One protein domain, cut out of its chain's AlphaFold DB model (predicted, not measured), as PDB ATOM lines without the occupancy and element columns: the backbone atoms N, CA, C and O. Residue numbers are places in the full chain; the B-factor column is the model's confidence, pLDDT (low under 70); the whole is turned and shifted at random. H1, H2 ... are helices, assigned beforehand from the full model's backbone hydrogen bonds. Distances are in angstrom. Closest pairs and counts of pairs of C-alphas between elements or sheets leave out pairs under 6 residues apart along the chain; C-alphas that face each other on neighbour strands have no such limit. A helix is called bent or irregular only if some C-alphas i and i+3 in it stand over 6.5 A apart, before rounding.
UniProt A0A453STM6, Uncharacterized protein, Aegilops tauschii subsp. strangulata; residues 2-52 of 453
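What this domain is: This is residues 2 to 52 of the 453 residues of an uncharacterized protein of Aegilops tauschii subsp. strangulata (UniProt A0A453STM6). A small helical hairpin, H1 and H2 side by side and running opposite ways, makes one end of a drawn-out shape; the chain then turns sharply into a short third helix, H3, set across the direction of H2, and goes on into a long tail with no named element, of which residues 47 to 52 stick out at the other end. The hairpin and the tail mark the two ends of the longest axis, with H3 between them. The printed part has 51 residues with three named helices, in the order H1, H2, H3, and no named strand; the class is all helix, with 27 of the 51 residues in the named helices. The whole is loose, with a radius of gyration of the C-alphas of 13.7 A, and elongated, with spans of 36 by 22 by 15 A.

How they stand to each other: The printed part begins with H1, residues 2 to 9, and a tight link of 5 residues joins it to H2, residues 15 to 26. H1 and H2 touch, with 6 pairs of C-alphas within 8 A; the closest C-alphas are those of Phe 8 and Phe 18, 6.5 A apart. Their lines stand at a shallow tilt of 11 degrees, they run opposite ways, and their centres are 10.6 A apart; the two form a helical hairpin. After H2 comes a tight link of 1 residue, Gly 27, and then H3, residues 28 to 34. H2 and H3 are close but not clearly touching, with 2 pairs of C-alphas within 8 A; the closest are those of Lys 23 and Leu 31, 6.4 A apart. Their lines are about perpendicular, at 79 degrees, and their centres are 11.6 A apart. H3 touches no helix, but is near H2. H1 and H3 are apart. In H1, H2 and H3 every O i to N i+4 pair is within hydrogen-bond range, for instance the O of Leu 2 and the N of Lys 6 in H1.

Where its parts are: H1 runs from Leu 2 to Asn 9, 10.6 A from first to last C-alpha, and its C-alpha 2 is at (-46.920, -2.784, -5.774). H2, the longest helix with 12 residues, runs from Leu 15 to Val 26; its C-alpha 15 is at (-52.816, 1.489, 7.685), and it measures 16.1 A from first to last C-alpha. H3 runs from Thr 28 to Ala 34, 10.0 A from first to last C-alpha, and ends with C-alpha 34 at (-48.043, 13.860, -2.940). No helix is bent or irregular. Residues 35 to 52 hold no named element, and the last printed C-alpha, that of Ser 52, is at (-56.457, 15.400, -20.359).

The domain as a whole: The two C-alphas farthest apart are those of Gln 12, in the link between H1 and H2, and Pro 51, at 37.4 A. The first and last printed C-alphas, those of Leu 2 and Ser 52, are 25.2 A apart. The printed part has no cut, and both links between named helices are tight. The stretch of 18 residues from 35 to 52 has its C-alphas 6 to 23 A from the mean of all C-alphas, and within it residues 47 to 52 stand free. The mean pLDDT of the printed part is 78.6; H1 has a mean of 89, H2 of 93 and H3 of 86. The model's confidence is low, under 70, in 16 residues, namely residues 37 to 52.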
ATOM      1  N   LEU A   2     -45.738  -1.938  -5.485       85.06
ATOM      2  CA  LEU A   2     -46.920  -2.784  -5.774       85.06
ATOM      3  C   LEU A   2     -47.255  -3.830  -4.693       85.06
ATOM      4  O   LEU A   2     -48.412  -3.953  -4.308       85.06
ATOM      5  N   GLN A   3     -46.254  -4.526  -4.149       87.81
ATOM      6  CA  GLN A   3     -46.461  -5.540  -3.106       87.81
ATOM      7  C   GLN A   3     -46.956  -4.969  -1.761       87.81
ATOM      8  O   GLN A   3     -47.681  -5.655  -1.054       87.81
ATOM      9  N   ILE A   4     -46.641  -3.704  -1.454       87.38
ATOM     10  CA  ILE A   4     -47.095  -2.978  -0.250       87.38
ATOM     11  C   ILE A   4     -48.576  -2.585  -0.398       87.38
ATOM     12  O   ILE A   4     -49.362  -2.711   0.534       87.38
ATOM     13  N   PHE A   5     -48.983  -2.165  -1.603       88.56
ATOM     14  CA  PHE A   5     -50.401  -1.964  -1.924       88.56
ATOM     15  C   PHE A   5     -51.173  -3.284  -1.927       88.56
ATOM     16  O   PHE A   5     -52.307  -3.319  -1.462       88.56
ATOM     17  N   LYS A   6     -50.562  -4.373  -2.416       92.56
ATOM     18  CA  LYS A   6     -51.181  -5.699  -2.375       92.56
ATOM     19  C   LYS A   6     -51.423  -6.154  -0.933       92.56
ATOM     20  O   LYS A   6     -52.562  -6.447  -0.611       92.56
ATOM     21  N   SER A   7     -50.415  -6.146  -0.056       89.88
ATOM     22  CA  SER A   7     -50.593  -6.584   1.339       89.88
ATOM     23  C   SER A   7     -51.628  -5.753   2.105       89.88
ATOM     24  O   SER A   7     -52.354  -6.300   2.928       89.88
ATOM     25  N   PHE A   8     -51.746  -4.454   1.808       92.69
ATOM     26  CA  PHE A   8     -52.770  -3.592   2.403       92.69
ATOM     27  C   PHE A   8     -54.182  -3.895   1.877       92.69
ATOM     28  O   PHE A   8     -55.108  -4.041   2.670       92.69
ATOM     29  N   ASN A   9     -54.349  -4.066   0.560       89.81
ATOM     30  CA  ASN A   9     -55.634  -4.448  -0.040       89.81
ATOM     31  C   ASN A   9     -56.073  -5.870   0.361       89.81
ATOM     32  O   ASN A   9     -57.261  -6.110   0.553       89.81
ATOM     33  N   ASP A  10     -55.117  -6.787   0.529       93.12
ATOM     34  CA  ASP A  10     -55.326  -8.153   1.023       93.12
ATOM     35  C   ASP A  10     -55.555  -8.194   2.559       93.12
ATOM     36  O   ASP A  10     -55.706  -9.274   3.128       93.12
ATOM     37  N   GLY A  11     -55.552  -7.044   3.252       90.12
ATOM     38  CA  GLY A  11     -55.816  -6.921   4.694       90.12
ATOM     39  C   GLY A  11     -54.690  -7.393   5.629       90.12
ATOM     40  O   GLY A  11     -54.905  -7.503   6.832       90.12
ATOM     41  N   GLN A  12     -53.496  -7.673   5.100       90.81
ATOM     42  CA  GLN A  12     -52.364  -8.275   5.826       90.81
ATOM     43  C   GLN A  12     -51.482  -7.258   6.570       90.81
ATOM     44  O   GLN A  12     -50.674  -7.649   7.409       90.81
ATOM     45  N   THR A  13     -51.598  -5.963   6.263       91.69
ATOM     46  CA  THR A  13     -50.827  -4.880   6.903       91.69
ATOM     47  C   THR A  13     -51.755  -3.769   7.369       91.69
ATOM     48  O   THR A  13     -52.667  -3.396   6.627       91.69
ATOM     49  N   SER A  14     -51.510  -3.195   8.553       93.25
ATOM     50  CA  SER A  14     -52.306  -2.064   9.041       93.25
ATOM     51  C   SER A  14     -52.108  -0.811   8.176       93.25
ATOM     52  O   SER A  14     -51.159  -0.713   7.393       93.25
ATOM     53  N   LEU A  15     -52.988   0.184   8.333       91.81
ATOM     54  CA  LEU A  15     -52.816   1.489   7.685       91.81
ATOM     55  C   LEU A  15     -51.523   2.187   8.139       91.81
ATOM     56  O   LEU A  15     -50.898   2.885   7.343       91.81
ATOM     57  N   GLU A  16     -51.108   1.988   9.390       92.75
ATOM     58  CA  GLU A  16     -49.881   2.577   9.925       92.75
ATOM     59  C   GLU A  16     -48.653   1.918   9.291       92.75
ATOM     60  O   GLU A  16     -47.823   2.622   8.714       92.75
ATOM     61  N   ASP A  17     -48.589   0.582   9.272       93.69
ATOM     62  CA  ASP A  17     -47.513  -0.179   8.615       93.69
ATOM     63  C   ASP A  17     -47.424   0.143   7.121       93.69
ATOM     64  O   ASP A  17     -46.335   0.358   6.588       93.69
ATOM     65  N   PHE A  18     -48.574   0.236   6.443       93.69
ATOM     66  CA  PHE A  18     -48.658   0.634   5.043       93.69
ATOM     67  C   PHE A  18     -48.075   2.037   4.819       93.69
ATOM     68  O   PHE A  18     -47.261   2.226   3.914       93.69
ATOM     69  N   VAL A  19     -48.426   3.018   5.659       92.50
ATOM     70  CA  VAL A  19     -47.888   4.385   5.569       92.50
ATOM     71  C   VAL A  19     -46.397   4.431   5.921       92.50
ATOM     72  O   VAL A  19     -45.652   5.152   5.256       92.50
ATOM     73  N   PHE A  20     -45.916   3.648   6.892       93.75
ATOM     74  CA  PHE A  20     -44.486   3.545   7.208       93.75
ATOM     75  C   PHE A  20     -43.682   2.883   6.080       93.75
ATOM     76  O   PHE A  20     -42.631   3.407   5.704       93.75
ATOM     77  N   ALA A  21     -44.183   1.795   5.491       92.50
ATOM     78  CA  ALA A  21     -43.569   1.121   4.348       92.50
ATOM     79  C   ALA A  21     -43.602   1.985   3.075       92.50
ATOM     80  O   ALA A  21     -42.656   1.980   2.285       92.50
ATOM     81  N   LEU A  22     -44.659   2.780   2.881       91.88
ATOM     82  CA  LEU A  22     -44.731   3.772   1.811       91.88
ATOM     83  C   LEU A  22     -43.694   4.884   2.038       91.88
ATOM     84  O   LEU A  22     -42.885   5.146   1.150       91.88
ATOM     85  N   LYS A  23     -43.650   5.467   3.244       92.88
ATOM     86  CA  LYS A  23     -42.689   6.499   3.677       92.88
ATOM     87  C   LYS A  23     -41.230   6.064   3.510       92.88
ATOM     88  O   LYS A  23     -40.415   6.883   3.091       92.88
ATOM     89  N   SER A  24     -40.889   4.810   3.814       93.25
ATOM     90  CA  SER A  24     -39.534   4.276   3.603       93.25
ATOM     91  C   SER A  24     -39.234   3.958   2.133       93.25
ATOM     92  O   SER A  24     -38.082   4.057   1.725       93.25
ATOM     93  N   THR A  25     -40.251   3.633   1.326       92.88
ATOM     94  CA  THR A  25     -40.090   3.317  -0.106       92.88
ATOM     95  C   THR A  25     -39.970   4.559  -0.994       92.88
ATOM     96  O   THR A  25     -39.159   4.556  -1.915       92.88
ATOM     97  N   VAL A  26     -40.790   5.597  -0.776       89.50
ATOM     98  CA  VAL A  26     -40.797   6.817  -1.619       89.50
ATOM     99  C   VAL A  26     -40.071   8.006  -0.982       89.50
ATOM    100  O   VAL A  26     -39.835   9.006  -1.652       89.50
ATOM    101  N   GLY A  27     -39.701   7.903   0.296       92.81
ATOM    102  CA  GLY A  27     -39.109   8.991   1.066       92.81
ATOM    103  C   GLY A  27     -40.150   9.961   1.636       92.81
ATOM    104  O   GLY A  27     -41.265  10.114   1.131       92.81
ATOM    105  N   THR A  28     -39.780  10.649   2.717       91.12
ATOM    106  CA  THR A  28     -40.665  11.599   3.412       91.12
ATOM    107  C   THR A  28     -41.054  12.796   2.557       91.12
ATOM    108  O   THR A  28     -42.193  13.241   2.641       91.12
ATOM    109  N   GLU A  29     -40.139  13.318   1.742       84.75
ATOM    110  CA  GLU A  29     -40.377  14.541   0.968       84.75
ATOM    111  C   GLU A  29     -41.381  14.306  -0.163       84.75
ATOM    112  O   GLU A  29     -42.366  15.033  -0.250       84.75
ATOM    113  N   ALA A  30     -41.219  13.233  -0.945       86.12
ATOM    114  CA  ALA A  30     -42.170  12.864  -1.993       86.12
ATOM    115  C   ALA A  30     -43.547  12.471  -1.428       86.12
ATOM    116  O   ALA A  30     -44.571  12.810  -2.021       86.12
ATOM    117  N   LEU A  31     -43.602  11.811  -0.262       88.00
ATOM    118  CA  LEU A  31     -44.871  11.525   0.417       88.00
ATOM    119  C   LEU A  31     -45.572  12.819   0.872       88.00
ATOM    120  O   LEU A  31     -46.781  12.956   0.700       88.00
ATOM    121  N   VAL A  32     -44.821  13.782   1.418       85.81
ATOM    122  CA  VAL A  32     -45.347  15.088   1.855       85.81
ATOM    123  C   VAL A  32     -45.672  16.015   0.676       85.81
ATOM    124  O   VAL A  32     -46.537  16.872   0.823       85.81
ATOM    125  N   GLU A  33     -45.055  15.841  -0.495       83.12
ATOM    126  CA  GLU A  33     -45.494  16.497  -1.734       83.12
ATOM    127  C   GLU A  33     -46.815  15.888  -2.234       83.12
ATOM    128  O   GLU A  33     -47.791  16.610  -2.419       83.12
ATOM    129  N   ALA A  34     -46.882  14.560  -2.381       79.69
ATOM    130  CA  ALA A  34     -48.043  13.860  -2.940       79.69
ATOM    131  C   ALA A  34     -49.307  13.926  -2.056       79.69
ATOM    132  O   ALA A  34     -50.422  13.885  -2.571       79.69
ATOM    133  N   VAL A  35     -49.142  14.033  -0.733       79.50
ATOM    134  CA  VAL A  35     -50.234  14.199   0.251       79.50
ATOM    135  C   VAL A  35     -50.369  15.675   0.696       79.50
ATOM    136  O   VAL A  35     -51.216  16.024   1.518       79.50
ATOM    137  N   GLY A  36     -49.540  16.573   0.152       71.62
ATOM    138  CA  GLY A  36     -49.383  17.964   0.580       71.62
ATOM    139  C   GLY A  36     -50.507  18.900   0.145       71.62
ATOM    140  O   GLY A  36     -50.355  19.657  -0.813       71.62
ATOM    141  N   ILE A  37     -51.611  18.904   0.894       66.44
ATOM    142  CA  ILE A  37     -52.753  19.800   0.660       66.44
ATOM    143  C   ILE A  37     -52.308  21.277   0.667       66.44
ATOM    144  O   ILE A  37     -51.652  21.747   1.599       66.44
ATOM    145  N   GLY A  38     -52.710  22.019  -0.364       60.09
ATOM    146  CA  GLY A  38     -52.485  23.458  -0.514       60.09
ATOM    147  C   GLY A  38     -51.171  23.872  -1.191       60.09
ATOM    148  O   GLY A  38     -50.833  25.057  -1.138       60.09
ATOM    149  N   LYS A  39     -50.425  22.953  -1.828       61.06
ATOM    150  CA  LYS A  39     -49.220  23.290  -2.613       61.06
ATOM    151  C   LYS A  39     -49.374  23.036  -4.118       61.06
ATOM    152  O   LYS A  39     -49.544  21.912  -4.571       61.06
ATOM    153  N   GLU A  40     -49.151  24.105  -4.883       62.00
ATOM    154  CA  GLU A  40     -48.960  24.108  -6.342       62.00
ATOM    155  C   GLU A  40     -50.119  23.511  -7.176       62.00
ATOM    156  O   GLU A  40     -51.234  23.334  -6.692       62.00
ATOM    157  N   LYS A  41     -49.892  23.257  -8.475       59.66
ATOM    158  CA  LYS A  41     -50.928  22.812  -9.429       59.66
ATOM    159  C   LYS A  41     -51.346  21.343  -9.267       59.66
ATOM    160  O   LYS A  41     -52.211  20.882 -10.005       59.66
ATOM    161  N   ARG A  42     -50.703  20.615  -8.348       58.72
ATOM    162  CA  ARG A  42     -50.964  19.201  -8.019       58.72
ATOM    163  C   ARG A  42     -51.834  19.031  -6.768       58.72
ATOM    164  O   ARG A  42     -52.174  17.903  -6.429       58.72
ATOM    165  N   ASP A  43     -52.178  20.127  -6.090       61.53
ATOM    166  CA  ASP A  43     -52.978  20.118  -4.867       61.53
ATOM    167  C   ASP A  43     -54.326  19.398  -5.041       61.53
ATOM    168  O   ASP A  43     -55.155  19.791  -5.864       61.53
ATOM    169  N   LEU A  44     -54.581  18.404  -4.187       61.31
ATOM    170  CA  LEU A  44     -55.821  17.626  -4.165       61.31
ATOM    171  C   LEU A  44     -57.041  18.416  -3.644       61.31
ATOM    172  O   LEU A  44     -58.169  17.967  -3.848       61.31
ATOM    173  N   THR A  45     -56.869  19.590  -3.011       58.03
ATOM    174  CA  THR A  45     -57.994  20.532  -2.807       58.03
ATOM    175  C   THR A  45     -58.317  21.392  -4.029       58.03
ATOM    176  O   THR A  45     -59.397  21.989  -4.090       58.03
ATOM    177  N   GLY A  46     -57.459  21.396  -5.048       53.03
ATOM    178  CA  GLY A  46     -57.822  21.839  -6.383       53.03
ATOM    179  C   GLY A  46     -58.770  20.831  -7.031       53.03
ATOM    180  O   GLY A  46     -58.361  19.736  -7.401       53.03
ATOM    181  N   PHE A  47     -60.030  21.219  -7.253       51.88
ATOM    182  CA  PHE A  47     -60.908  20.518  -8.197       51.88
ATOM    183  C   PHE A  47     -60.400  20.758  -9.627       51.88
ATOM    184  O   PHE A  47     -60.963  21.553 -10.383       51.88
ATOM    185  N   VAL A  48     -59.300  20.091  -9.983       46.41
ATOM    186  CA  VAL A  48     -58.771  20.048 -11.343       46.41
ATOM    187  C   VAL A  48     -59.787  19.300 -12.193       46.41
ATOM    188  O   VAL A  48     -59.903  18.076 -12.145       46.41
ATOM    189  N   LEU A  49     -60.555  20.071 -12.957       53.28
ATOM    190  CA  LEU A  49     -61.447  19.571 -13.991       53.28
ATOM    191  C   LEU A  49     -60.555  19.129 -15.159       53.28
ATOM    192  O   LEU A  49     -60.264  19.914 -16.056       53.28
ATOM    193  N   ASP A  50     -60.024  17.911 -15.031       37.59
ATOM    194  CA  ASP A  50     -58.952  17.336 -15.848       37.59
ATOM    195  C   ASP A  50     -59.265  17.408 -17.358       37.59
ATOM    196  O   ASP A  50     -60.113  16.654 -17.842       37.59
ATOM    197  N   PRO A  51     -58.574  18.273 -18.130       47.91
ATOM    198  CA  PRO A  51     -58.791  18.379 -19.571       47.91
ATOM    199  C   PRO A  51     -58.134  17.239 -20.367       47.91
ATOM    200  O   PRO A  51     -58.271  17.202 -21.588       47.91
ATOM    201  N   SER A  52     -57.365  16.357 -19.714       41.03
ATOM    202  CA  SER A  52     -56.457  15.400 -20.359       41.03
ATOM    203  C   SER A  52     -56.990  13.967 -20.473       41.03
ATOM    204  O   SER A  52     -56.299  13.110 -21.021       41.03
TER     205      SER A  52